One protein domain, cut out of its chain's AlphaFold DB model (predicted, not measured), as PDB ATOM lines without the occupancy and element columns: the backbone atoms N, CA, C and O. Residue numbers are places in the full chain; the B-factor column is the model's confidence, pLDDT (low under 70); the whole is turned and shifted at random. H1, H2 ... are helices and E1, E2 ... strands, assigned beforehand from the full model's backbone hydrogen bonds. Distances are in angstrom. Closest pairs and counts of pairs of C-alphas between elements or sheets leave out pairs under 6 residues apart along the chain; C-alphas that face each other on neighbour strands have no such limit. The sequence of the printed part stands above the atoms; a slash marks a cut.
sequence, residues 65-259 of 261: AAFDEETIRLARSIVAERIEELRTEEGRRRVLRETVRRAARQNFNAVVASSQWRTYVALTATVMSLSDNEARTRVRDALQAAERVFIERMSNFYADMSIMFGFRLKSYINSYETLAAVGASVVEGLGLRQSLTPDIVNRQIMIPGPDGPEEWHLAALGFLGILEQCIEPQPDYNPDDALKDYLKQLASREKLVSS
ATOM      1  N   ALA A  65      43.666  18.465 -44.277       60.72
ATOM      2  CA  ALA A  65      42.384  18.674 -44.958       60.72
ATOM      3  C   ALA A  65      41.200  18.927 -44.006       60.72
ATOM      4  O   ALA A  65      40.334  19.746 -44.314       60.72
ATOM      5  N   ALA A  66      41.186  18.246 -42.855       60.28
ATOM      6  CA  ALA A  66      40.216  18.437 -41.771       60.28
ATOM      7  C   ALA A  66      40.799  19.186 -40.551       60.28
ATOM      8  O   ALA A  66      40.079  19.519 -39.605       60.28
ATOM      9  N   PHE A  67      42.106  19.472 -40.571       73.50
ATOM     10  CA  PHE A  67      42.818  20.211 -39.533       73.50
ATOM     11  C   PHE A  67      43.003  21.666 -39.975       73.50
ATOM     12  O   PHE A  67      43.973  22.019 -40.641       73.50
ATOM     13  N   ASP A  68      42.054  22.513 -39.590       85.50
ATOM     14  CA  ASP A  68      42.084  23.942 -39.896       85.50
ATOM     15  C   ASP A  68      42.870  24.728 -38.829       85.50
ATOM     16  O   ASP A  68      42.464  24.817 -37.667       85.50
ATOM     17  N   GLU A  69      43.993  25.338 -39.215       87.75
ATOM     18  CA  GLU A  69      44.809  26.155 -38.307       87.75
ATOM     19  C   GLU A  69      44.051  27.372 -37.762       87.75
ATOM     20  O   GLU A  69      44.315  27.814 -36.638       87.75
ATOM     21  N   GLU A  70      43.106  27.925 -38.530       91.81
ATOM     22  CA  GLU A  70      42.297  29.055 -38.079       91.81
ATOM     23  C   GLU A  70      41.368  28.652 -36.932       91.81
ATOM     24  O   GLU A  70      41.284  29.372 -35.938       91.81
ATOM     25  N   THR A  71      40.766  27.465 -36.999       93.81
ATOM     26  CA  THR A  71      40.004  26.849 -35.906       93.81
ATOM     27  C   THR A  71      40.846  26.742 -34.637       93.81
ATOM     28  O   THR A  71      40.391  27.139 -33.562       93.81
ATOM     29  N   ILE A  72      42.080  26.234 -34.739       92.25
ATOM     30  CA  ILE A  72      42.976  26.084 -33.580       92.25
ATOM     31  C   ILE A  72      43.333  27.450 -32.990       92.25
ATOM     32  O   ILE A  72      43.309  27.631 -31.768       92.25
ATOM     33  N   ARG A  73      43.639  28.429 -33.849       93.88
ATOM     34  CA  ARG A  73      43.939  29.807 -33.443       93.88
ATOM     35  C   ARG A  73      42.744  30.455 -32.747       93.88
ATOM     36  O   ARG A  73      42.926  31.037 -31.683       93.88
ATOM     37  N   LEU A  74      41.546  30.306 -33.308       97.06
ATOM     38  CA  LEU A  74      40.296  30.817 -32.749       97.06
ATOM     39  C   LEU A  74      39.998  30.195 -31.383       97.06
ATOM     40  O   LEU A  74      39.647  30.903 -30.443       97.06
ATOM     41  N   ALA A  75      40.162  28.880 -31.244       96.56
ATOM     42  CA  ALA A  75      39.951  28.217 -29.965       96.56
ATOM     43  C   ALA A  75      40.921  28.743 -28.895       96.56
ATOM     44  O   ALA A  75      40.507  29.093 -27.793       96.56
ATOM     45  N   ARG A  76      42.210  28.868 -29.236       94.81
ATOM     46  CA  ARG A  76      43.231  29.411 -28.328       94.81
ATOM     47  C   ARG A  76      42.984  30.879 -27.979       94.81
ATOM     48  O   ARG A  76      43.176  31.244 -26.824       94.81
ATOM     49  N   SER A  77      42.539  31.704 -28.929       96.81
ATOM     50  CA  SER A  77      42.260  33.120 -28.664       96.81
ATOM     51  C   SER A  77      41.087  33.295 -27.701       96.81
ATOM     52  O   SER A  77      41.205  34.067 -26.757       96.81
ATOM     53  N   ILE A  78      40.007  32.517 -27.860       97.25
ATOM     54  CA  ILE A  78      38.857  32.540 -26.939       97.25
ATOM     55  C   ILE A  78      39.296  32.205 -25.508       97.25
ATOM     56  O   ILE A  78      38.892  32.887 -24.566       97.25
ATOM     57  N   VAL A  79      40.136  31.178 -25.341       95.75
ATOM     58  CA  VAL A  79      40.667  30.792 -24.026       95.75
ATOM     59  C   VAL A  79      41.571  31.883 -23.451       95.75
ATOM     60  O   VAL A  79      41.422  32.245 -22.288       95.75
ATOM     61  N   ALA A  80      42.481  32.432 -24.257       94.88
ATOM     62  CA  ALA A  80      43.423  33.459 -23.817       94.88
ATOM     63  C   ALA A  80      42.725  34.765 -23.402       94.88
ATOM     64  O   ALA A  80      43.051  35.333 -22.362       94.88
ATOM     65  N   GLU A  81      41.729  35.216 -24.169       97.19
ATOM     66  CA  GLU A  81      40.937  36.420 -23.873       97.19
ATOM     67  C   GLU A  81      40.128  36.293 -22.572       97.19
ATOM     68  O   GLU A  81      39.786  37.300 -21.955       97.19
ATOM     69  N   ARG A  82      39.831  35.060 -22.144       95.75
ATOM     70  CA  ARG A  82      38.997  34.748 -20.973       95.75
ATOM     71  C   ARG A  82      39.745  33.956 -19.904       95.75
ATOM     72  O   ARG A  82      39.128  33.258 -19.102       95.75
ATOM     73  N   ILE A  83      41.073  34.076 -19.869       94.25
ATOM     74  CA  ILE A  83      41.940  33.287 -18.983       94.25
ATOM     75  C   ILE A  83      41.545  33.411 -17.503       94.25
ATOM     76  O   ILE A  83      41.578  32.437 -16.755       94.25
ATOM     77  N   GLU A  84      41.087  34.594 -17.095       95.00
ATOM     78  CA  GLU A  84      40.666  34.888 -15.724       95.00
ATOM     79  C   GLU A  84      39.401  34.112 -15.320       95.00
ATOM     80  O   GLU A  84      39.265  33.710 -14.162       95.00
ATOM     81  N   GLU A  85      38.498  33.828 -16.269       95.06
ATOM     82  CA  GLU A  85      37.300  33.016 -16.019       95.06
ATOM     83  C   GLU A  85      37.647  31.553 -15.726       95.06
ATOM     84  O   GLU A  85      36.872  30.857 -15.073       95.06
ATOM     85  N   LEU A  86      38.825  31.074 -16.141       94.50
ATOM     86  CA  LEU A  86      39.221  29.682 -15.914       94.50
ATOM     87  C   LEU A  86      39.490  29.366 -14.433       94.50
ATOM     88  O   LEU A  86      39.586  28.196 -14.047       94.50
ATOM     89  N   ARG A  87      39.559  30.390 -13.572       93.69
ATOM     90  CA  ARG A  87      39.745  30.207 -12.128       93.69
ATOM     91  C   ARG A  87      38.554  29.561 -11.425       93.69
ATOM     92  O   ARG A  87      38.741  28.987 -10.357       93.69
ATOM     93  N   THR A  88      37.357  29.605 -12.009       93.31
ATOM     94  CA  THR A  88      36.152  28.980 -11.439       93.31
ATOM     95  C   THR A  88      35.646  27.845 -12.318       93.31
ATOM     96  O   THR A  88      35.860  27.829 -13.528       93.31
ATOM     97  N   GLU A  89      34.974  26.861 -11.720       92.31
ATOM     98  CA  GLU A  89      34.402  25.736 -12.469       92.31
ATOM     99  C   GLU A  89      33.329  26.207 -13.457       92.31
ATOM    100  O   GLU A  89      33.313  25.793 -14.618       92.31
ATOM    101  N   GLU A  90      32.470  27.130 -13.024       92.75
ATOM    102  CA  GLU A  90      31.438  27.732 -13.860       92.75
ATOM    103  C   GLU A  90      32.054  28.510 -15.024       92.75
ATOM    104  O   GLU A  90      31.583  28.389 -16.153       92.75
ATOM    105  N   GLY A  91      33.121  29.275 -14.775       95.00
ATOM    106  CA  GLY A  91      33.824  30.013 -15.820       95.00
ATOM    107  C   GLY A  91      34.481  29.086 -16.840       95.00
ATOM    108  O   GLY A  91      34.267  29.263 -18.038       95.00
ATOM    109  N   ARG A  92      35.154  28.011 -16.407       95.19
ATOM    110  CA  ARG A  92      35.700  26.998 -17.333       95.19
ATOM    111  C   ARG A  92      34.623  26.363 -18.203       95.19
ATOM    112  O   ARG A  92      34.826  26.236 -19.407       95.19
ATOM    113  N   ARG A  93      33.463  26.016 -17.631       93.88
ATOM    114  CA  ARG A  93      32.321  25.495 -18.402       93.88
ATOM    115  C   ARG A  93      31.823  26.501 -19.440       93.88
ATOM    116  O   ARG A  93      31.594  26.111 -20.584       93.88
ATOM    117  N   ARG A  94      31.692  27.784 -19.076       95.00
ATOM    118  CA  ARG A  94      31.289  28.847 -20.015       95.00
ATOM    119  C   ARG A  94      32.291  29.017 -21.154       95.00
ATOM    120  O   ARG A  94      31.889  29.029 -22.314       95.00
ATOM    121  N   VAL A  95      33.585  29.104 -20.841       96.56
ATOM    122  CA  VAL A  95      34.629  29.288 -21.861       96.56
ATOM    123  C   VAL A  95      34.749  28.051 -22.751       96.56
ATOM    124  O   VAL A  95      34.855  28.209 -23.966       96.56
ATOM    125  N   LEU A  96      34.662  26.831 -22.203       96.75
ATOM    126  CA  LEU A  96      34.653  25.597 -23.000       96.75
ATOM    127  C   LEU A  96      33.501  25.613 -24.002       96.75
ATOM    128  O   LEU A  96      33.698  25.398 -25.197       96.75
ATOM    129  N   ARG A  97      32.296  25.886 -23.504       96.38
ATOM    130  CA  ARG A  97      31.082  25.924 -24.306       96.38
ATOM    131  C   ARG A  97      31.194  26.953 -25.433       96.38
ATOM    132  O   ARG A  97      30.927  26.615 -26.582       96.38
ATOM    133  N   GLU A  98      31.651  28.166 -25.134       96.81
ATOM    134  CA  GLU A  98      31.860  29.209 -26.145       96.81
ATOM    135  C   GLU A  98      32.945  28.830 -27.164       96.81
ATOM    136  O   GLU A  98      32.789  29.058 -28.368       96.81
ATOM    137  N   THR A  99      34.025  28.203 -26.691       97.56
ATOM    138  CA  THR A  99      35.109  27.696 -27.539       97.56
ATOM    139  C   THR A  99      34.565  26.677 -28.529       97.56
ATOM    140  O   THR A  99      34.771  26.829 -29.730       97.56
ATOM    141  N   VAL A 100      33.797  25.691 -28.059       97.50
ATOM    142  CA  VAL A 100      33.150  24.695 -28.922       97.50
ATOM    143  C   VAL A 100      32.176  25.358 -29.896       97.50
ATOM    144  O   VAL A 100      32.251  25.097 -31.097       97.50
ATOM    145  N   ARG A 101      31.309  26.257 -29.413       97.19
ATOM    146  CA  ARG A 101      30.294  26.949 -30.224       97.19
ATOM    147  C   ARG A 101      30.893  27.612 -31.461       97.19
ATOM    148  O   ARG A 101      30.345  27.498 -32.558       97.19
ATOM    149  N   ARG A 102      32.020  28.304 -31.282       97.06
ATOM    150  CA  ARG A 102      32.685  29.070 -32.341       97.06
ATOM    151  C   ARG A 102      33.670  28.231 -33.145       97.06
ATOM    152  O   ARG A 102      33.595  28.242 -34.371       97.06
ATOM    153  N   ALA A 103      34.558  27.492 -32.483       96.56
ATOM    154  CA  ALA A 103      35.611  26.736 -33.155       96.56
ATOM    155  C   ALA A 103      35.045  25.576 -33.983       96.56
ATOM    156  O   ALA A 103      35.427  25.420 -35.136       96.56
ATOM    157  N   ALA A 104      34.074  24.812 -33.472       95.94
ATOM    158  CA  ALA A 104      33.494  23.711 -34.246       95.94
ATOM    159  C   ALA A 104      32.668  24.206 -35.449       95.94
ATOM    160  O   ALA A 104      32.633  23.549 -36.487       95.94
ATOM    161  N   ARG A 105      32.036  25.386 -35.350       96.12
ATOM    162  CA  ARG A 105      31.387  26.036 -36.503       96.12
ATOM    163  C   ARG A 105      32.415  26.465 -37.551       96.12
ATOM    164  O   ARG A 105      32.195  26.222 -38.732       96.12
ATOM    165  N   GLN A 106      33.516  27.086 -37.125       96.12
ATOM    166  CA  GLN A 106      34.608  27.467 -38.023       96.12
ATOM    167  C   GLN A 106      35.198  26.241 -38.725       96.12
ATOM    168  O   GLN A 106      35.298  26.232 -39.949       96.12
ATOM    169  N   ASN A 107      35.491  25.183 -37.966       94.81
ATOM    170  CA  ASN A 107      36.021  23.934 -38.497       94.81
ATOM    171  C   ASN A 107      35.090  23.333 -39.547       94.81
ATOM    172  O   ASN A 107      35.533  23.007 -40.643       94.81
ATOM    173  N   PHE A 108      33.790  23.259 -39.250       95.31
ATOM    174  CA  PHE A 108      32.801  22.790 -40.212       95.31
ATOM    175  C   PHE A 108      32.833  23.606 -41.510       95.31
ATOM    176  O   PHE A 108      32.896  23.021 -42.589       95.31
ATOM    177  N   ASN A 109      32.839  24.940 -41.416       94.50
ATOM    178  CA  ASN A 109      32.902  25.813 -42.590       94.50
ATOM    179  C   ASN A 109      34.177  25.574 -43.415       94.50
ATOM    180  O   ASN A 109      34.109  25.514 -44.643       94.50
ATOM    181  N   ALA A 110      35.324  25.412 -42.749       93.00
ATOM    182  CA  ALA A 110      36.598  25.121 -43.399       93.00
ATOM    183  C   ALA A 110      36.571  23.760 -44.116       93.00
ATOM    184  O   ALA A 110      36.945  23.665 -45.285       93.00
ATOM    185  N   VAL A 111      36.045  22.724 -43.454       91.12
ATOM    186  CA  VAL A 111      35.918  21.368 -44.006       91.12
ATOM    187  C   VAL A 111      35.048  21.357 -45.262       91.12
ATOM    188  O   VAL A 111      35.469  20.837 -46.294       91.12
ATOM    189  N   VAL A 112      33.859  21.970 -45.235       91.50
ATOM    190  CA  VAL A 112      32.964  21.949 -46.409       91.50
ATOM    191  C   VAL A 112      33.493  22.787 -47.579       91.50
ATOM    192  O   VAL A 112      33.186  22.493 -48.738       91.50
ATOM    193  N   ALA A 113      34.320  23.798 -47.303       90.31
ATOM    194  CA  ALA A 113      34.991  24.594 -48.326       90.31
ATOM    195  C   ALA A 113      36.216  23.881 -48.944       90.31
ATOM    196  O   ALA A 113      36.540  24.139 -50.108       90.31
ATOM    197  N   SER A 114      36.837  22.940 -48.228       89.44
ATOM    198  CA  SER A 114      38.101  22.274 -48.581       89.44
ATOM    199  C   SER A 114      38.018  21.373 -49.827       89.44
ATOM    200  O   SER A 114      37.203  20.448 -49.907       89.44
ATOM    201  N   SER A 115      38.894  21.616 -50.814       87.94
ATOM    202  CA  SER A 115      39.085  20.722 -51.974       87.94
ATOM    203  C   SER A 115      39.729  19.403 -51.563       87.94
ATOM    204  O   SER A 115      39.398  18.353 -52.124       87.94
ATOM    205  N   GLN A 116      40.611  19.438 -50.564       89.25
ATOM    206  CA  GLN A 116      41.281  18.264 -50.026       89.25
ATOM    207  C   GLN A 116      40.268  17.329 -49.357       89.25
ATOM    208  O   GLN A 116      40.245  16.143 -49.685       89.25
ATOM    209  N   TRP A 117      39.346  17.860 -48.542       89.38
ATOM    210  CA  TRP A 117      38.288  17.056 -47.918       89.38
ATOM    211  C   TRP A 117      37.345  16.435 -48.957       89.38
ATOM    212  O   TRP A 117      37.068  15.237 -48.909       89.38
ATOM    213  N   ARG A 118      36.911  17.203 -49.968       88.62
ATOM    214  CA  ARG A 118      36.116  16.640 -51.078       88.62
ATOM    215  C   ARG A 118      36.868  15.532 -51.818       88.62
ATOM    216  O   ARG A 118      36.273  14.517 -52.168       88.62
ATOM    217  N   THR A 119      38.177  15.701 -51.999       90.25
ATOM    218  CA  THR A 119      39.054  14.679 -52.585       90.25
ATOM    219  C   THR A 119      39.129  13.436 -51.704       90.25
ATOM    220  O   THR A 119      38.983  12.336 -52.221       90.25
ATOM    221  N   TYR A 120      39.275  13.583 -50.385       89.00
ATOM    222  CA  TYR A 120      39.256  12.468 -49.433       89.00
ATOM    223  C   TYR A 120      37.941  11.675 -49.508       89.00
ATOM    224  O   TYR A 120      37.953  10.448 -49.612       89.00
ATOM    225  N   VAL A 121      36.798  12.367 -49.549       88.88
ATOM    226  CA  VAL A 121      35.477  11.736 -49.717       88.88
ATOM    227  C   VAL A 121      35.385  10.974 -51.044       88.88
ATOM    228  O   VAL A 121      34.908   9.841 -51.077       88.88
ATOM    229  N   ALA A 122      35.863  11.559 -52.145       89.19
ATOM    230  CA  ALA A 122      35.887  10.866 -53.430       89.19
ATOM    231  C   ALA A 122      36.799   9.628 -53.383       89.19
ATOM    232  O   ALA A 122      36.379   8.551 -53.794       89.19
ATOM    233  N   LEU A 123      38.005   9.751 -52.822       89.56
ATOM    234  CA  LEU A 123      38.984   8.666 -52.715       89.56
ATOM    235  C   LEU A 123      38.479   7.499 -51.869       89.56
ATOM    236  O   LEU A 123      38.638   6.349 -52.277       89.56
ATOM    237  N   THR A 124      37.850   7.771 -50.724       87.25
ATOM    238  CA  THR A 124      37.275   6.725 -49.860       87.25
ATOM    239  C   THR A 124      36.188   5.930 -50.588       87.25
ATOM    240  O   THR A 124      36.168   4.702 -50.489       87.25
ATOM    241  N   ALA A 125      35.357   6.587 -51.404       86.31
ATOM    242  CA  ALA A 125      34.392   5.911 -52.272       86.31
ATOM    243  C   ALA A 125      35.072   5.146 -53.428       86.31
ATOM    244  O   ALA A 125      34.744   3.986 -53.684       86.31
ATOM    245  N   THR A 126      36.047   5.760 -54.106       84.94
ATOM    246  CA  THR A 126      36.764   5.153 -55.237       84.94
ATOM    247  C   THR A 126      37.524   3.898 -54.812       84.94
ATOM    248  O   THR A 126      37.462   2.893 -55.525       84.94
ATOM    249  N   VAL A 127      38.172   3.895 -53.639       85.81
ATOM    250  CA  VAL A 127      38.945   2.744 -53.141       85.81
ATOM    251  C   VAL A 127      38.081   1.487 -53.030       85.81
ATOM    252  O   VAL A 127      38.549   0.390 -53.324       85.81
ATOM    253  N   MET A 128      36.799   1.630 -52.680       80.81
ATOM    254  CA  MET A 128      35.869   0.500 -52.587       80.81
ATOM    255  C   MET A 128      35.557  -0.124 -53.954       80.81
ATOM    256  O   MET A 128      35.183  -1.293 -54.019       80.81
ATOM    257  N   SER A 129      35.717   0.642 -55.035       82.94
ATOM    258  CA  SER A 129      35.385   0.241 -56.408       82.94
ATOM    259  C   SER A 129      36.582  -0.210 -57.254       82.94
ATOM    260  O   SER A 129      36.379  -0.793 -58.319       82.94
ATOM    261  N   LEU A 130      37.822   0.022 -56.800       85.06
ATOM    262  CA  LEU A 130      39.030  -0.405 -57.518       85.06
ATOM    263  C   LEU A 130      39.033  -1.924 -57.689       85.06
ATOM    264  O   LEU A 130      38.907  -2.632 -56.697       85.06
ATOM    265  N   SER A 131      39.191  -2.437 -58.911       85.12
ATOM    266  CA  SER A 131      39.223  -3.880 -59.199       85.12
ATOM    267  C   SER A 131      40.576  -4.522 -58.877       85.12
ATOM    268  O   SER A 131      40.615  -5.658 -58.404       85.12
ATOM    269  N   ASP A 132      41.667  -3.784 -59.077       89.62
ATOM    270  CA  ASP A 132      43.026  -4.199 -58.739       89.62
ATOM    271  C   ASP A 132      43.246  -4.189 -57.215       89.62
ATOM    272  O   ASP A 132      43.141  -3.155 -56.552       89.62
ATOM    273  N   ASN A 133      43.555  -5.362 -56.654       90.69
ATOM    274  CA  ASN A 133      43.765  -5.552 -55.220       90.69
ATOM    275  C   ASN A 133      45.045  -4.880 -54.699       90.69
ATOM    276  O   ASN A 133      45.063  -4.441 -53.544       90.69
ATOM    277  N   GLU A 134      46.104  -4.810 -55.507       92.62
ATOM    278  CA  GLU A 134      47.370  -4.194 -55.107       92.62
ATOM    279  C   GLU A 134      47.210  -2.676 -55.055       92.62
ATOM    280  O   GLU A 134      47.448  -2.066 -54.010       92.62
ATOM    281  N   ALA A 135      46.674  -2.083 -56.125       90.44
ATOM    282  CA  ALA A 135      46.331  -0.665 -56.161       90.44
ATOM    283  C   ALA A 135      45.376  -0.279 -55.017       90.44
ATOM    284  O   ALA A 135      45.611   0.706 -54.314       90.44
ATOM    285  N   ARG A 136      44.333  -1.090 -54.772       92.75
ATOM    286  CA  ARG A 136      43.388  -0.868 -53.667       92.75
ATOM    287  C   ARG A 136      44.084  -0.843 -52.308       92.75
ATOM    288  O   ARG A 136      43.759  -0.002 -51.474       92.75
ATOM    289  N   THR A 137      45.022  -1.761 -52.081       94.31
ATOM    290  CA  THR A 137      45.794  -1.835 -50.834       94.31
ATOM    291  C   THR A 137      46.663  -0.593 -50.672       94.31
ATOM    292  O   THR A 137      46.556   0.076 -49.650       94.31
ATOM    293  N   ARG A 138      47.429  -0.217 -51.703       94.19
ATOM    294  CA  ARG A 138      48.318   0.957 -51.668       94.19
ATOM    295  C   ARG A 138      47.570   2.253 -51.342       94.19
ATOM    296  O   ARG A 138      47.989   2.999 -50.461       94.19
ATOM    297  N   VAL A 139      46.435   2.495 -52.000       92.06
ATOM    298  CA  VAL A 139      45.636   3.715 -51.783       92.06
ATOM    299  C   VAL A 139      45.005   3.718 -50.387       92.06
ATOM    300  O   VAL A 139      45.003   4.746 -49.711       92.06
ATOM    301  N   ARG A 140      44.499   2.569 -49.919       92.88
ATOM    302  CA  ARG A 140      43.955   2.439 -48.558       92.88
ATOM    303  C   ARG A 140      45.021   2.717 -47.501       92.88
ATOM    304  O   ARG A 140      44.725   3.400 -46.527       92.88
ATOM    305  N   ASP A 141      46.230   2.203 -47.682       93.94
ATOM    306  CA  ASP A 141      47.317   2.392 -46.723       93.94
ATOM    307  C   ASP A 141      47.747   3.871 -46.669       93.94
ATOM    308  O   ASP A 141      47.978   4.406 -45.584       93.94
ATOM    309  N   ALA A 142      47.746   4.573 -47.812       92.94
ATOM    310  CA  ALA A 142      47.964   6.021 -47.867       92.94
ATOM    311  C   ALA A 142      46.867   6.812 -47.123       92.94
ATOM    312  O   ALA A 142      47.194   7.663 -46.292       92.94
ATOM    313  N   LEU A 143      45.585   6.476 -47.336       90.88
ATOM    314  CA  LEU A 143      44.460   7.077 -46.600       90.88
ATOM    315  C   LEU A 143      44.580   6.834 -45.089       90.88
ATOM    316  O   LEU A 143      44.391   7.751 -44.293       90.88
ATOM    317  N   GLN A 144      44.938   5.614 -44.679       91.50
ATOM    318  CA  GLN A 144      45.153   5.280 -43.269       91.50
ATOM    319  C   GLN A 144      46.308   6.074 -42.653       91.50
ATOM    320  O   GLN A 144      46.232   6.451 -41.484       91.50
ATOM    321  N   ALA A 145      47.379   6.322 -43.408       91.88
ATOM    322  CA  ALA A 145      48.485   7.150 -42.941       91.88
ATOM    323  C   ALA A 145      48.044   8.608 -42.728       91.88
ATOM    324  O   ALA A 145      48.373   9.191 -41.696       91.88
ATOM    325  N   ALA A 146      47.270   9.179 -43.656       89.75
ATOM    326  CA  ALA A 146      46.728  10.530 -43.506       89.75
ATOM    327  C   ALA A 146      45.780  10.646 -42.303       89.75
ATOM    328  O   ALA A 146      45.919  11.571 -41.501       89.75
ATOM    329  N   GLU A 147      44.888   9.669 -42.130       90.00
ATOM    330  CA  GLU A 147      43.956   9.602 -41.000       90.00
ATOM    331  C   GLU A 147      44.699   9.586 -39.657       90.00
ATOM    332  O   GLU A 147      44.368  10.338 -38.742       90.00
ATOM    333  N   ARG A 148      45.764   8.780 -39.539       91.00
ATOM    334  CA  ARG A 148      46.587   8.723 -38.319       91.00
ATOM    335  C   ARG A 148      47.190  10.081 -37.970       91.00
ATOM    336  O   ARG A 148      47.125  10.475 -36.809       91.00
ATOM    337  N   VAL A 149      47.731  10.799 -38.957       90.00
ATOM    338  CA  VAL A 149      48.310  12.139 -38.749       90.00
ATOM    339  C   VAL A 149      47.246  13.130 -38.277       90.00
ATOM    340  O   VAL A 149      47.491  13.905 -37.351       90.00
ATOM    341  N   PHE A 150      46.056  13.100 -38.880       88.81
ATOM    342  CA  PHE A 150      44.940  13.944 -38.462       88.81
ATOM    343  C   PHE A 150      44.508  13.646 -37.016       88.81
ATOM    344  O   PHE A 150      44.454  14.558 -36.184       88.81
ATOM    345  N   ILE A 151      44.262  12.372 -36.697       92.06
ATOM    346  CA  ILE A 151      43.832  11.933 -35.365       92.06
ATOM    347  C   ILE A 151      44.878  12.274 -34.302       92.06
ATOM    348  O   ILE A 151      44.513  12.773 -33.239       92.06
ATOM    349  N   GLU A 152      46.167  12.077 -34.582       91.06
ATOM    350  CA  GLU A 152      47.252  12.434 -33.665       91.06
ATOM    351  C   GLU A 152      47.274  13.943 -33.372       91.06
ATOM    352  O   GLU A 152      47.339  14.358 -32.211       91.06
ATOM    353  N   ARG A 153      47.160  14.788 -34.405       89.75
ATOM    354  CA  ARG A 153      47.122  16.252 -34.243       89.75
ATOM    355  C   ARG A 153      45.928  16.707 -33.408       89.75
ATOM    356  O   ARG A 153      46.094  17.517 -32.495       89.75
ATOM    357  N   MET A 154      44.743  16.172 -33.690       91.75
ATOM    358  CA  MET A 154      43.526  16.518 -32.951       91.75
ATOM    359  C   MET A 154      43.547  15.984 -31.518       91.75
ATOM    360  O   MET A 154      43.167  16.703 -30.597       91.75
ATOM    361  N   SER A 155      44.047  14.766 -31.310       93.88
ATOM    362  CA  SER A 155      44.245  14.165 -29.987       93.88
ATOM    363  C   SER A 155      45.134  15.048 -29.105       93.88
ATOM    364  O   SER A 155      44.756  15.403 -27.988       93.88
ATOM    365  N   ASN A 156      46.263  15.506 -29.654       91.88
ATOM    366  CA  ASN A 156      47.179  16.430 -28.987       91.88
ATOM    367  C   ASN A 156      46.515  17.771 -28.639       91.88
ATOM    368  O   ASN A 156      46.688  18.280 -27.533       91.88
ATOM    369  N   PHE A 157      45.723  18.332 -29.555       92.38
ATOM    370  CA  PHE A 157      44.976  19.561 -29.295       92.38
ATOM    371  C   PHE A 157      43.942  19.392 -28.170       92.38
ATOM    372  O   PHE A 157      43.846  20.251 -27.292       92.38
ATOM    373  N   TYR A 158      43.189  18.290 -28.160       95.44
ATOM    374  CA  TYR A 158      42.212  18.033 -27.101       95.44
ATOM    375  C   TYR A 158      42.867  17.778 -25.746       95.44
ATOM    376  O   TYR A 158      42.349  18.265 -24.743       95.44
ATOM    377  N   ALA A 159      44.013  17.095 -25.711       94.31
ATOM    378  CA  ALA A 159      44.798  16.922 -24.493       94.31
ATOM    379  C   ALA A 159      45.287  18.267 -23.921       94.31
ATOM    380  O   ALA A 159      45.231  18.492 -22.713       94.31
ATOM    381  N   ASP A 160      45.706  19.203 -24.775       93.62
ATOM    382  CA  ASP A 160      46.113  20.536 -24.316       93.62
ATOM    383  C   ASP A 160      44.931  21.320 -23.743       93.62
ATOM    384  O   ASP A 160      45.015  21.933 -22.676       93.62
ATOM    385  N   MET A 161      43.806  21.300 -24.460       94.56
ATOM    386  CA  MET A 161      42.598  21.995 -24.031       94.56
ATOM    387  C   MET A 161      42.037  21.390 -22.744       94.56
ATOM    388  O   MET A 161      41.558  22.132 -21.887       94.56
ATOM    389  N   SER A 162      42.138  20.073 -22.548       95.19
ATOM    390  CA  SER A 162      41.679  19.428 -21.316       95.19
ATOM    391  C   SER A 162      42.441  19.924 -20.089       95.19
ATOM    392  O   SER A 162      41.831  20.132 -19.041       95.19
ATOM    393  N   ILE A 163      43.751  20.172 -20.230       94.31
ATOM    394  CA  ILE A 163      44.573  20.778 -19.175       94.31
ATOM    395  C   ILE A 163      44.051  22.177 -18.876       94.31
ATOM    396  O   ILE A 163      43.719  22.467 -17.734       94.31
ATOM    397  N   MET A 164      43.902  23.024 -19.897       94.44
ATOM    398  CA  MET A 164      43.448  24.404 -19.705       94.44
ATOM    399  C   MET A 164      42.061  24.493 -19.070       94.44
ATOM    400  O   MET A 164      41.832  25.345 -18.216       94.44
ATOM    401  N   PHE A 165      41.142  23.606 -19.441       95.94
ATOM    402  CA  PHE A 165      39.777  23.628 -18.928       95.94
ATOM    403  C   PHE A 165      39.546  22.779 -17.668       95.94
ATOM    404  O   PHE A 165      38.458  22.827 -17.088       95.94
ATOM    405  N   GLY A 166      40.546  22.028 -17.206       95.75
ATOM    406  CA  GLY A 166      40.425  21.211 -16.001       95.75
ATOM    407  C   GLY A 166      39.433  20.067 -16.145       95.75
ATOM    408  O   GLY A 166      38.629  19.819 -15.244       95.75
ATOM    409  N   PHE A 167      39.489  19.378 -17.281       95.56
ATOM    410  CA  PHE A 167      38.722  18.164 -17.529       95.56
ATOM    411  C   PHE A 167      39.663  16.996 -17.817       95.56
ATOM    412  O   PHE A 167      40.795  17.179 -18.263       95.56
ATOM    413  N   ARG A 168      39.165  15.782 -17.602       95.94
ATOM    414  CA  ARG A 168      39.797  14.535 -18.030       95.94
ATOM    415  C   ARG A 168      38.795  13.680 -18.790       95.94
ATOM    416  O   ARG A 168      37.588  13.880 -18.673       95.94
ATOM    417  N   LEU A 169      39.291  12.706 -19.541       97.56
ATOM    418  CA  LEU A 169      38.437  11.678 -20.127       97.56
ATOM    419  C   LEU A 169      37.826  10.814 -19.020       97.56
ATOM    420  O   LEU A 169      38.500  10.463 -18.048       97.56
ATOM    421  N   LYS A 170      36.553  10.450 -19.180       97.44
ATOM    422  CA  LYS A 170      35.912   9.440 -18.331       97.44
ATOM    423  C   LYS A 170      36.627   8.101 -18.490       97.44
ATOM    424  O   LYS A 170      37.130   7.781 -19.562       97.44
ATOM    425  N   SER A 171      36.604   7.284 -17.440       95.81
ATOM    426  CA  SER A 171      37.391   6.044 -17.339       95.81
ATOM    427  C   SER A 171      37.174   5.018 -18.459       95.81
ATOM    428  O   SER A 171      38.059   4.208 -18.713       95.81
ATOM    429  N   TYR A 172      36.016   5.035 -19.121       94.94
ATOM    430  CA  TYR A 172      35.686   4.139 -20.234       94.94
ATOM    431  C   TYR A 172      36.059   4.698 -21.618       94.94
ATOM    432  O   TYR A 172      35.822   4.036 -22.628       94.94
ATOM    433  N   ILE A 173      36.617   5.911 -21.689       96.88
ATOM    434  CA  ILE A 173      37.154   6.503 -22.914       96.88
ATOM    435  C   ILE A 173      38.673   6.354 -22.882       96.88
ATOM    436  O   ILE A 173      39.361   6.989 -22.088       96.88
ATOM    437  N   ASN A 174      39.191   5.498 -23.760       89.81
ATOM    438  CA  ASN A 174      40.573   5.024 -23.678       89.81
ATOM    439  C   ASN A 174      41.622   6.090 -24.029       89.81
ATOM    440  O   ASN A 174      42.753   5.998 -23.558       89.81
ATOM    441  N   SER A 175      41.280   7.071 -24.872       96.31
ATOM    442  CA  SER A 175      42.229   8.091 -25.325       96.31
ATOM    443  C   SER A 175      41.563   9.288 -26.006       96.31
ATOM    444  O   SER A 175      40.403   9.233 -26.424       96.31
ATOM    445  N   TYR A 176      42.334  10.366 -26.184       96.75
ATOM    446  CA  TYR A 176      41.919  11.527 -26.975       96.75
ATOM    447  C   TYR A 176      41.812  11.215 -28.477       96.75
ATOM    448  O   TYR A 176      41.077  11.914 -29.173       96.75
ATOM    449  N   GLU A 177      42.429  10.132 -28.974       96.00
ATOM    450  CA  GLU A 177      42.183   9.657 -30.344       96.00
ATOM    451  C   GLU A 177      40.727   9.217 -30.528       96.00
ATOM    452  O   GLU A 177      40.133   9.474 -31.573       96.00
ATOM    453  N   THR A 178      40.120   8.613 -29.498       95.88
ATOM    454  CA  THR A 178      38.700   8.222 -29.538       95.88
ATOM    455  C   THR A 178      37.803   9.454 -29.661       95.88
ATOM    456  O   THR A 178      36.888   9.478 -30.484       95.88
ATOM    457  N   LEU A 179      38.089  10.502 -28.880       96.00
ATOM    458  CA  LEU A 179      37.370  11.774 -28.974       96.00
ATOM    459  C   LEU A 179      37.560  12.426 -30.351       96.00
ATOM    460  O   LEU A 179      36.591  12.919 -30.927       96.00
ATOM    461  N   ALA A 180      38.777  12.393 -30.898       94.75
ATOM    462  CA  ALA A 180      39.065  12.915 -32.230       94.75
ATOM    463  C   ALA A 180      38.292  12.186 -33.328       94.75
ATOM    464  O   ALA A 180      37.634  12.847 -34.128       94.75
ATOM    465  N   ALA A 181      38.282  10.853 -33.315       94.06
ATOM    466  CA  ALA A 181      37.580  10.056 -34.317       94.06
ATOM    467  C   ALA A 181      36.058  10.280 -34.283       94.06
ATOM    468  O   ALA A 181      35.427  10.520 -35.316       94.06
ATOM    469  N   VAL A 182      35.449  10.249 -33.092       95.06
ATOM    470  CA  VAL A 182      33.996  10.453 -32.953       95.06
ATOM    471  C   VAL A 182      33.613  11.906 -33.255       95.06
ATOM    472  O   VAL A 182      32.598  12.152 -33.905       95.06
ATOM    473  N   GLY A 183      34.434  12.875 -32.841       94.00
ATOM    474  CA  GLY A 183      34.228  14.288 -33.154       94.00
ATOM    475  C   GLY A 183      34.304  14.583 -34.653       94.00
ATOM    476  O   GLY A 183      33.411  15.235 -35.192       94.00
ATOM    477  N   ALA A 184      35.320  14.048 -35.337       92.81
ATOM    478  CA  ALA A 184      35.465  14.165 -36.787       92.81
ATOM    479  C   ALA A 184      34.264  13.558 -37.522       92.81
ATOM    480  O   ALA A 184      33.686  14.208 -38.391       92.81
ATOM    481  N   SER A 185      33.787  12.390 -37.075       94.00
ATOM    482  CA  SER A 185      32.605  11.725 -37.646       94.00
ATOM    483  C   SER A 185      31.351  12.614 -37.642       94.00
ATOM    484  O   SER A 185      30.533  12.544 -38.565       94.00
ATOM    485  N   VAL A 186      31.179  13.473 -36.627       95.00
ATOM    486  CA  VAL A 186      30.073  14.448 -36.579       95.00
ATOM    487  C   VAL A 186      30.233  15.501 -37.672       95.00
ATOM    488  O   VAL A 186      29.289  15.753 -38.423       95.00
ATOM    489  N   VAL A 187      31.412  16.119 -37.765       93.31
ATOM    490  CA  VAL A 187      31.679  17.200 -38.724       93.31
ATOM    491  C   VAL A 187      31.614  16.678 -40.155       93.31
ATOM    492  O   VAL A 187      30.903  17.250 -40.976       93.31
ATOM    493  N   GLU A 188      32.273  15.559 -40.446       92.19
ATOM    494  CA  GLU A 188      32.284  14.931 -41.768       92.19
ATOM    495  C   GLU A 188      30.892  14.455 -42.182       92.19
ATOM    496  O   GLU A 188      30.440  14.719 -43.297       92.19
ATOM    497  N   GLY A 189      30.159  13.814 -41.266       93.44
ATOM    498  CA  GLY A 189      28.797  13.362 -41.522       93.44
ATOM    499  C   GLY A 189      27.824  14.512 -41.801       93.44
ATOM    500  O   GLY A 189      26.872  14.343 -42.572       93.44
ATOM    501  N   LEU A 190      28.039  15.681 -41.194       94.94
ATOM    502  CA  LEU A 190      27.299  16.904 -41.514       94.94
ATOM    503  C   LEU A 190      27.799  17.547 -42.810       94.94
ATOM    504  O   LEU A 190      26.979  18.038 -43.580       94.94
ATOM    505  N   GLY A 191      29.101  17.492 -43.088       92.88
ATOM    506  CA  GLY A 191      29.694  17.982 -44.332       92.88
ATOM    507  C   GLY A 191      29.157  17.239 -45.553       92.88
ATOM    508  O   GLY A 191      28.802  17.858 -46.549       92.88
ATOM    509  N   LEU A 192      28.977  15.918 -45.459       92.44
ATOM    510  CA  LEU A 192      28.315  15.131 -46.507       92.44
ATOM    511  C   LEU A 192      26.854  15.561 -46.702       92.44
ATOM    512  O   LEU A 192      26.371  15.669 -47.829       92.44
ATOM    513  N   ARG A 193      26.140  15.837 -45.601       94.75
ATOM    514  CA  ARG A 193      24.743  16.295 -45.644       94.75
ATOM    515  C   ARG A 193      24.601  17.721 -46.162       94.75
ATOM    516  O   ARG A 193      23.563  18.018 -46.742       94.75
ATOM    517  N   GLN A 194      25.613  18.574 -46.017       94.06
ATOM    518  CA  GLN A 194      25.597  19.957 -46.500       94.06
ATOM    519  C   GLN A 194      25.240  20.046 -47.992       94.06
ATOM    520  O   GLN A 194      24.508  20.946 -48.389       94.06
ATOM    521  N   SER A 195      25.697  19.088 -48.804       88.19
ATOM    522  CA  SER A 195      25.414  19.036 -50.246       88.19
ATOM    523  C   SER A 195      23.993  18.580 -50.592       88.19
ATOM    524  O   SER A 195      23.537  18.801 -51.710       88.19
ATOM    525  N   LEU A 196      23.298  17.920 -49.661       92.31
ATOM    526  CA  LEU A 196      21.969  17.336 -49.881       92.31
ATOM    527  C   LEU A 196      20.862  18.142 -49.197       92.31
ATOM    528  O   LEU A 196      19.777  18.303 -49.748       92.31
ATOM    529  N   THR A 197      21.119  18.623 -47.981       93.81
ATOM    530  CA  THR A 197      20.142  19.292 -47.116       93.81
ATOM    531  C   THR A 197      20.751  20.506 -46.397       93.81
ATOM    532  O   THR A 197      20.738  20.573 -45.161       93.81
ATOM    533  N   PRO A 198      21.255  21.515 -47.139       93.81
ATOM    534  CA  PRO A 198      21.901  22.689 -46.548       93.81
ATOM    535  C   PRO A 198      20.979  23.460 -45.594       93.81
ATOM    536  O   PRO A 198      21.447  23.955 -44.572       93.81
ATOM    537  N   ASP A 199      19.673  23.510 -45.858       93.94
ATOM    538  CA  ASP A 199      18.702  24.196 -44.990       93.94
ATOM    539  C   ASP A 199      18.547  23.538 -43.617       93.94
ATOM    540  O   ASP A 199      18.154  24.191 -42.648       93.94
ATOM    541  N   ILE A 200      18.822  22.233 -43.528       92.62
ATOM    542  CA  ILE A 200      18.840  21.509 -42.257       92.62
ATOM    543  C   ILE A 200      20.175  21.763 -41.573       92.62
ATOM    544  O   ILE A 200      20.179  22.184 -40.423       92.62
ATOM    545  N   VAL A 201      21.290  21.543 -42.277       94.75
ATOM    546  CA  VAL A 201      22.641  21.608 -41.700       94.75
ATOM    547  C   VAL A 201      22.988  23.012 -41.195       94.75
ATOM    548  O   VAL A 201      23.476  23.146 -40.077       94.75
ATOM    549  N   ASN A 202      22.669  24.055 -41.967       93.56
ATOM    550  CA  ASN A 202      22.993  25.444 -41.615       93.56
ATOM    551  C   ASN A 202      21.974  26.090 -40.677       93.56
ATOM    552  O   ASN A 202      22.155  27.247 -40.276       93.56
ATOM    553  N   ARG A 203      20.899  25.372 -40.327       90.19
ATOM    554  CA  ARG A 203      19.888  25.886 -39.413       90.19
ATOM    555  C   ARG A 203      20.535  26.187 -38.071       90.19
ATOM    556  O   ARG A 203      21.116  25.317 -37.427       90.19
ATOM    557  N   GLN A 204      20.375  27.429 -37.651       91.81
ATOM    558  CA  GLN A 204      20.783  27.858 -36.330       91.81
ATOM    559  C   GLN A 204      19.755  27.377 -35.306       91.81
ATOM    560  O   GLN A 204      18.543  27.447 -35.530       91.81
ATOM    561  N   ILE A 205      20.251  26.843 -34.196       94.25
ATOM    562  CA  ILE A 205      19.443  26.299 -33.111       94.25
ATOM    563  C   ILE A 205      19.615  27.214 -31.911       94.25
ATOM    564  O   ILE A 205      20.732  27.430 -31.445       94.25
ATOM    565  N   MET A 206      18.499  27.723 -31.401       96.06
ATOM    566  CA  MET A 206      18.480  28.448 -30.138       96.06
ATOM    567  C   MET A 206      18.373  27.449 -28.991       96.06
ATOM    568  O   MET A 206      17.397  26.701 -28.917       96.06
ATOM    569  N   ILE A 207      19.353  27.449 -28.092       94.38
ATOM    570  CA  ILE A 207      19.327  26.632 -26.873       94.38
ATOM    571  C   ILE A 207      19.519  27.509 -25.634       94.38
ATOM    572  O   ILE A 207      20.117  28.583 -25.733       94.38
ATOM    573  N   PRO A 208      19.040  27.082 -24.453       93.50
ATOM    574  CA  PRO A 208      19.361  27.765 -23.207       93.50
ATOM    575  C   PRO A 208      20.877  27.817 -22.985       93.50
ATOM    576  O   PRO A 208      21.580  26.821 -23.181       93.50
ATOM    577  N   GLY A 209      21.360  28.981 -22.568       89.69
ATOM    578  CA  GLY A 209      22.741  29.236 -22.186       89.69
ATOM    579  C   GLY A 209      22.830  29.943 -20.827       89.69
ATOM    580  O   GLY A 209      21.809  30.365 -20.278       89.69
ATOM    581  N   PRO A 210      24.045  30.056 -20.268       83.88
ATOM    582  CA  PRO A 210      24.305  30.672 -18.965       83.88
ATOM    583  C   PRO A 210      23.842  32.134 -18.875       83.88
ATOM    584  O   PRO A 210      23.345  32.538 -17.828       83.88
ATOM    585  N   ASP A 211      23.940  32.887 -19.974       86.31
ATOM    586  CA  ASP A 211      23.599  34.317 -20.041       86.31
ATOM    587  C   ASP A 211      22.307  34.583 -20.845       86.31
ATOM    588  O   ASP A 211      22.040  35.703 -21.282       86.31
ATOM    589  N   GLY A 212      21.492  33.543 -21.051       90.25
ATOM    590  CA  GLY A 212      20.272  33.580 -21.859       90.25
ATOM    591  C   GLY A 212      20.331  32.654 -23.079       90.25
ATOM    592  O   GLY A 212      21.232  31.824 -23.187       90.25
ATOM    593  N   PRO A 213      19.340  32.727 -23.986       94.62
ATOM    594  CA  PRO A 213      19.324  31.912 -25.196       94.62
ATOM    595  C   PRO A 213      20.540  32.180 -26.092       94.62
ATOM    596  O   PRO A 213      20.835  33.325 -26.426       94.62
ATOM    597  N   GLU A 214      21.201  31.115 -26.536       94.75
ATOM    598  CA  GLU A 214      22.378  31.164 -27.403       94.75
ATOM    599  C   GLU A 214      22.099  30.501 -28.746       94.75
ATOM    600  O   GLU A 214      21.419  29.475 -28.822       94.75
ATOM    601  N   GLU A 215      22.699  31.051 -29.796       95.69
ATOM    602  CA  GLU A 215      22.612  30.525 -31.151       95.69
ATOM    603  C   GLU A 215      23.756  29.543 -31.450       95.69
ATOM    604  O   GLU A 215      24.940  29.864 -31.265       95.69
ATOM    605  N   TRP A 216      23.393  28.352 -31.931       97.44
ATOM    606  CA  TRP A 216      24.300  27.237 -32.192       97.44
ATOM    607  C   TRP A 216      24.150  26.674 -33.604       97.44
ATOM    608  O   TRP A 216      23.046  26.413 -34.079       97.44
ATOM    609  N   HIS A 217      25.286  26.387 -34.238       97.25
ATOM    610  CA  HIS A 217      25.327  25.568 -35.447       97.25
ATOM    611  C   HIS A 217      25.241  24.077 -35.086       97.25
ATOM    612  O   HIS A 217      25.809  23.656 -34.074       97.25
ATOM    613  N   LEU A 218      24.611  23.260 -35.940       95.81
ATOM    614  CA  LEU A 218      24.446  21.818 -35.709       95.81
ATOM    615  C   LEU A 218      25.765  21.086 -35.447       95.81
ATOM    616  O   LEU A 218      25.827  20.257 -34.544       95.81
ATOM    617  N   ALA A 219      26.826  21.417 -36.190       95.88
ATOM    618  CA  ALA A 219      28.143  20.808 -35.989       95.88
ATOM    619  C   ALA A 219      28.711  21.095 -34.595       95.88
ATOM    620  O   ALA A 219      29.211  20.191 -33.930       95.88
ATOM    621  N   ALA A 220      28.571  22.334 -34.121       97.19
ATOM    622  CA  ALA A 220      29.050  22.712 -32.800       97.19
ATOM    623  C   ALA A 220      28.224  22.066 -31.687       97.19
ATOM    624  O   ALA A 220      28.786  21.583 -30.708       97.19
ATOM    625  N   LEU A 221      26.900  22.006 -31.856       96.81
ATOM    626  CA  LEU A 221      26.014  21.372 -30.884       96.81
ATOM    627  C   LEU A 221      26.250  19.857 -30.802       96.81
ATOM    628  O   LEU A 221      26.345  19.305 -29.709       96.81
ATOM    629  N   GLY A 222      26.382  19.193 -31.954       96.69
ATOM    630  CA  GLY A 222      26.685  17.765 -32.023       96.69
ATOM    631  C   GLY A 222      28.036  17.438 -31.392       96.69
ATOM    632  O   GLY A 222      28.128  16.508 -30.592       96.69
ATOM    633  N   PHE A 223      29.067  18.237 -31.688       97.62
ATOM    634  CA  PHE A 223      30.384  18.057 -31.082       97.62
ATOM    635  C   PHE A 223      30.370  18.310 -29.568       97.62
ATOM    636  O   PHE A 223      30.948  17.515 -28.830       97.62
ATOM    637  N   LEU A 224      29.668  19.347 -29.086       97.31
ATOM    638  CA  LEU A 224      29.509  19.588 -27.647       97.31
ATOM    639  C   LEU A 224      28.887  18.372 -26.947       97.31
ATOM    640  O   LEU A 224      29.401  17.939 -25.921       97.31
ATOM    641  N   GLY A 225      27.835  17.786 -27.526       97.06
ATOM    642  CA  GLY A 225      27.184  16.601 -26.961       97.06
ATOM    643  C   GLY A 225      28.118  15.391 -26.854       97.06
ATOM    644  O   GLY A 225      28.110  14.705 -25.837       97.06
ATOM    645  N   ILE A 226      28.959  15.144 -27.865       97.31
ATOM    646  CA  ILE A 226      30.002  14.104 -27.789       97.31
ATOM    647  C   ILE A 226      31.016  14.437 -26.696       97.31
ATOM    648  O   ILE A 226      31.323  13.589 -25.858       97.31
ATOM    649  N   LEU A 227      31.508  15.675 -26.678       97.25
ATOM    650  CA  LEU A 227      32.521  16.117 -25.732       97.25
ATOM    651  C   LEU A 227      32.053  15.935 -24.283       97.25
ATOM    652  O   LEU A 227      32.754  15.297 -23.502       97.25
ATOM    653  N   GLU A 228      30.853  16.411 -23.942       96.00
ATOM    654  CA  GLU A 228      30.251  16.272 -22.605       96.00
ATOM    655  C   GLU A 228      30.046  14.805 -22.193       96.00
ATOM    656  O   GLU A 228      30.117  14.458 -21.009       96.00
ATOM    657  N   GLN A 229      29.838  13.907 -23.159       96.62
ATOM    658  CA  GLN A 229      29.764  12.478 -22.872       96.62
ATOM    659  C   GLN A 229      31.130  11.841 -22.629       96.62
ATOM    660  O   GLN A 229      31.204  10.879 -21.858       96.62
ATOM    661  N   CYS A 230      32.193  12.389 -23.214       97.12
ATOM    662  CA  CYS A 230      33.552  11.871 -23.092       97.12
ATOM    663  C   CYS A 230      34.325  12.406 -21.881       97.12
ATOM    664  O   CYS A 230      35.220  11.708 -21.403       97.12
ATOM    665  N   ILE A 231      34.011  13.608 -21.390       96.88
ATOM    666  CA  ILE A 231      34.809  14.288 -20.357       96.88
ATOM    667  C   ILE A 231      34.114  14.361 -18.996       96.88
ATOM    668  O   ILE A 231      32.890  14.367 -18.891       96.88
ATOM    669  N   GLU A 232      34.910  14.479 -17.943       96.25
ATOM    670  CA  GLU A 232      34.479  14.791 -16.582       96.25
ATOM    671  C   GLU A 232      35.453  15.786 -15.921       96.25
ATOM    672  O   GLU A 232      36.591  15.924 -16.383       96.25
ATOM    673  N   PRO A 233      35.040  16.510 -14.864       95.31
ATOM    674  CA  PRO A 233      35.931  17.406 -14.131       95.31
ATOM    675  C   PRO A 233      37.191  16.694 -13.631       95.31
ATOM    676  O   PRO A 233      37.119  15.590 -13.091       95.31
ATOM    677  N   GLN A 234      38.342  17.347 -13.786       94.25
ATOM    678  CA  GLN A 234      39.596  16.898 -13.195       94.25
ATOM    679  C   GLN A 234      39.567  17.180 -11.682       94.25
ATOM    680  O   GLN A 234      39.417  18.344 -11.292       94.25
ATOM    681  N   PRO A 235      39.730  16.157 -10.823       90.50
ATOM    682  CA  PRO A 235      39.883  16.370  -9.389       90.50
ATOM    683  C   PRO A 235      41.110  17.234  -9.089       90.50
ATOM    684  O   PRO A 235      42.119  17.141  -9.790       90.50
ATOM    685  N   ASP A 236      41.011  18.059  -8.045       88.94
ATOM    686  CA  ASP A 236      42.103  18.903  -7.538       88.94
ATOM    687  C   ASP A 236      42.702  19.861  -8.584       88.94
ATOM    688  O   ASP A 236      43.878  20.221  -8.531       88.94
ATOM    689  N   TYR A 237      41.888  20.286  -9.554       93.56
ATOM    690  CA  TYR A 237      42.312  21.212 -10.596       93.56
ATOM    691  C   TYR A 237      42.806  22.552 -10.023       93.56
ATOM    692  O   TYR A 237      42.068  23.252  -9.325       93.56
ATOM    693  N   ASN A 238      44.026  22.940 -10.404       93.50
ATOM    694  CA  ASN A 238      44.609  24.246 -10.121       93.50
ATOM    695  C   ASN A 238      44.872  25.013 -11.440       93.50
ATOM    696  O   ASN A 238      45.663  24.540 -12.259       93.50
ATOM    697  N   PRO A 239      44.263  26.197 -11.649       91.00
ATOM    698  CA  PRO A 239      44.420  26.978 -12.880       91.00
ATOM    699  C   PRO A 239      45.859  27.438 -13.152       91.00
ATOM    700  O   PRO A 239      46.293  27.470 -14.304       91.00
ATOM    701  N   ASP A 240      46.609  27.790 -12.105       90.62
ATOM    702  CA  ASP A 240      47.969  28.314 -12.249       90.62
ATOM    703  C   ASP A 240      48.947  27.206 -12.646       90.62
ATOM    704  O   ASP A 240      49.867  27.429 -13.439       90.62
ATOM    705  N   ASP A 241      48.747  25.999 -12.121       93.56
ATOM    706  CA  ASP A 241      49.541  24.835 -12.508       93.56
ATOM    707  C   ASP A 241      49.152  24.337 -13.902       93.56
ATOM    708  O   ASP A 241      50.036  24.060 -14.714       93.56
ATOM    709  N   ALA A 242      47.858  24.359 -14.239       93.12
ATOM    710  CA  ALA A 242      47.374  24.041 -15.579       93.12
ATOM    711  C   ALA A 242      47.989  24.948 -16.656       93.12
ATOM    712  O   ALA A 242      48.459  24.452 -17.681       93.12
ATOM    713  N   LEU A 243      48.060  26.264 -16.416       91.62
ATOM    714  CA  LEU A 243      48.701  27.195 -17.346       91.62
ATOM    715  C   LEU A 243      50.196  26.889 -17.518       91.62
ATOM    716  O   LEU A 243      50.702  26.880 -18.642       91.62
ATOM    717  N   LYS A 244      50.915  26.612 -16.422       92.56
ATOM    718  CA  LYS A 244      52.337  26.232 -16.492       92.56
ATOM    719  C   LYS A 244      52.530  24.949 -17.296       92.56
ATOM    720  O   LYS A 244      53.451  24.880 -18.110       92.56
ATOM    721  N   ASP A 245      51.692  23.943 -17.073       92.19
ATOM    722  CA  ASP A 245      51.803  22.651 -17.744       92.19
ATOM    723  C   ASP A 245      51.444  22.745 -19.227       92.19
ATOM    724  O   ASP A 245      52.180  22.212 -20.061       92.19
ATOM    725  N   TYR A 246      50.417  23.525 -19.578       90.56
ATOM    726  CA  TYR A 246      50.103  23.862 -20.965       90.56
ATOM    727  C   TYR A 246      51.294  24.518 -21.679       90.56
ATOM    728  O   TYR A 246      51.706  24.066 -22.748       90.56
ATOM    729  N   LEU A 247      51.916  25.537 -21.072       90.12
ATOM    730  CA  LEU A 247      53.065  26.232 -21.667       90.12
ATOM    731  C   LEU A 247      54.287  25.315 -21.828       90.12
ATOM    732  O   LEU A 247      54.987  25.391 -22.840       90.12
ATOM    733  N   LYS A 248      54.541  24.411 -20.871       89.19
ATOM    734  CA  LYS A 248      55.610  23.401 -20.991       89.19
ATOM    735  C   LYS A 248      55.351  22.439 -22.151       89.19
ATOM    736  O   LYS A 248      56.287  22.124 -22.892       89.19
ATOM    737  N   GLN A 249      54.113  21.966 -22.309       86.69
ATOM    738  CA  GLN A 249      53.742  21.064 -23.403       86.69
ATOM    739  C   GLN A 249      53.858  21.756 -24.759       86.69
ATOM    740  O   GLN A 249      54.474  21.200 -25.671       86.69
ATOM    741  N   LEU A 250      53.363  22.991 -24.863       84.25
ATOM    742  CA  LEU A 250      53.477  23.804 -26.069       84.25
ATOM    743  C   LEU A 250      54.949  23.988 -26.476       84.25
ATOM    744  O   LEU A 250      55.326  23.642 -27.595       84.25
ATOM    745  N   ALA A 251      55.805  24.407 -25.538       85.56
ATOM    746  CA  ALA A 251      57.234  24.602 -25.791       85.56
ATOM    747  C   ALA A 251      57.963  23.303 -26.179       85.56
ATOM    748  O   ALA A 251      58.892  23.316 -26.989       85.56
ATOM    749  N   SER A 252      57.565  22.165 -25.603       83.62
ATOM    750  CA  SER A 252      58.153  20.860 -25.932       83.62
ATOM    751  C   SER A 252      57.825  20.442 -27.365       83.62
ATOM    752  O   SER A 252      58.688  19.920 -28.069       83.62
ATOM    753  N   ARG A 253      56.601  20.718 -27.827       76.25
ATOM    754  CA  ARG A 253      56.165  20.386 -29.189       76.25
ATOM    755  C   ARG A 253      56.754  21.315 -30.244       76.25
ATOM    756  O   ARG A 253      57.157  20.828 -31.294       76.25
ATOM    757  N   GLU A 254      56.892  22.609 -29.963       76.56
ATOM    758  CA  GLU A 254      57.571  23.538 -30.883       76.56
ATOM    759  C   GLU A 254      59.029  23.128 -31.136       76.56
ATOM    760  O   GLU A 254      59.504  23.182 -32.270       76.56
ATOM    761  N   LYS A 255      59.725  22.624 -30.107       72.25
ATOM    762  CA  LYS A 255      61.077  22.066 -30.262       72.25
ATOM    763  C   LYS A 255      61.106  20.823 -31.148       72.25
ATOM    764  O   LYS A 255      62.024  20.697 -31.950       72.25
ATOM    765  N   LEU A 256      60.115  19.936 -31.027       65.88
ATOM    766  CA  LEU A 256      60.008  18.739 -31.869       65.88
ATOM    767  C   LEU A 256      59.770  19.109 -33.339       65.88
ATOM    768  O   LEU A 256      60.458  18.582 -34.211       65.88
ATOM    769  N   VAL A 257      58.881  20.072 -33.609       60.81
ATOM    770  CA  VAL A 257      58.609  20.570 -34.970       60.81
ATOM    771  C   VAL A 257      59.837  21.263 -35.572       60.81
ATOM    772  O   VAL A 257      60.159  21.024 -36.728       60.81
ATOM    773  N   SER A 258      60.578  22.051 -34.785       52.75
ATOM    774  CA  SER A 258      61.827  22.693 -35.229       52.75
ATOM    775  C   SER A 258      62.993  21.713 -35.452       52.75
ATOM    776  O   SER A 258      64.026  22.123 -35.981       52.75
ATOM    777  N   SER A 259      62.866  20.459 -35.009       45.25
ATOM    778  CA  SER A 259      63.896  19.417 -35.126       45.25
ATOM    779  C   SER A 259      63.591  18.352 -36.185       45.25
ATOM    780  O   SER A 259      64.415  17.463 -36.400       45.25
TER     781      SER A 259
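AT A GLANCE: This is residues 65 to 259 of the 261 residues of the protein "HTH tetR-type domain-containing protein" of Blastococcus sp. TF02-8 (UniProt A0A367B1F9). H3 lies in the middle of a helical body, with H1 antiparallel along it and the side-by-side pair H6 and H8 slanting across it. The longest helix, H5, pairs with H4 in a helical hairpin whose turn makes one end of the longest axis; H9 folds back beside the last part of H5, and residues 254 to 259 stick out. The hairpin E2 and E3 and the small pair E1 and E4 lie apart from each other. The 195 printed residues, mostly helix, run H1 H2 H3 H4 H5 E1 H6 H7 E2 E3 H8 E4 H9, with two antiparallel two-stranded sheets. The whole is compact, with a radius of gyration of the C-alphas of 18.2 A and spans of 58 by 45 by 32 A.

HOW THE PARTS SIT: H1, residues 69 to 81, touches the hub H3, residues 89 to 113, at a shallow tilt of 20 degrees, opposite ways, closest at the C-alphas of Thr 71 and Ala 103, 5.2 A. H2, residues 83 to 87, touches H3 only at the corner, closest at the C-alphas of Glu 85 and Gly 91, 4.6 A. H4, residues 115 to 129, and H5, residues 133 to 165, form a hairpin, closest at the C-alphas of Val 127 and Arg 136, 5.8 A. E1, residues 167 to 169, is antiparallel to E4, residues 231 to 233; N 168 and O 232 are 2.9 A apart. H6, residues 176 to 194, touches H5 with residues 176 to 181 alone at a steep tilt of 68 degrees, only just short of perpendicular; the closest C-alphas, of Ser 155 and Tyr 176, are 4.6 A apart. H7, residues 198 to 201, only just touches H6, with 3 pairs of C-alphas within 8 A, the closest Gln 194 and Val 201 at 5.9 A. E2, residues 205 to 209, and E3, residues 212 to 216, form an antiparallel hairpin, with N 207 and O 214 at 3.0 A. H8, residues 218 to 230, touches H3 at a steep tilt of 48 degrees, closest at the C-alphas of Ala 104 and Ala 220, 4.8 A. H8 touches H6 at a shallow tilt of 21 degrees, opposite ways, closest at the C-alphas of Val 187 and Ala 219, 5.7 A. H9, residues 239 to 257, touches H5 at a shallow tilt of 33 degrees, only just short of steep, closest at the C-alphas of Ile 163 and Ala 242, 5.6 A. Every O i to N i+4 pair is within hydrogen-bond range in H1, H5, H6, H8 and H9, against 20 of 21 in H3, 9 of 11 in H4 and 0 of 1 in H2, where 2 of 2 O i to N i+3 pairs are; H7 is too short for an i+4 pair.

IN THESE COORDINATES: H1 begins at C-alpha 69, (44.809, 26.155, -38.307). H3 is 35.9 A long from first to last C-alpha, H5 46.7 A, H6 26.8 A and H9 27.0 A. H9 ends at C-alpha 257, (58.609, 20.570, -34.970).

THE WHOLE: The two C-alphas farthest apart, of Glu 84 and Ser 131, are 58.3 A apart. The printed part has no cut and no long link. The mean pLDDT of the printed part is 91.5, and residues 65 to 66 and 256 to 259 are under 70.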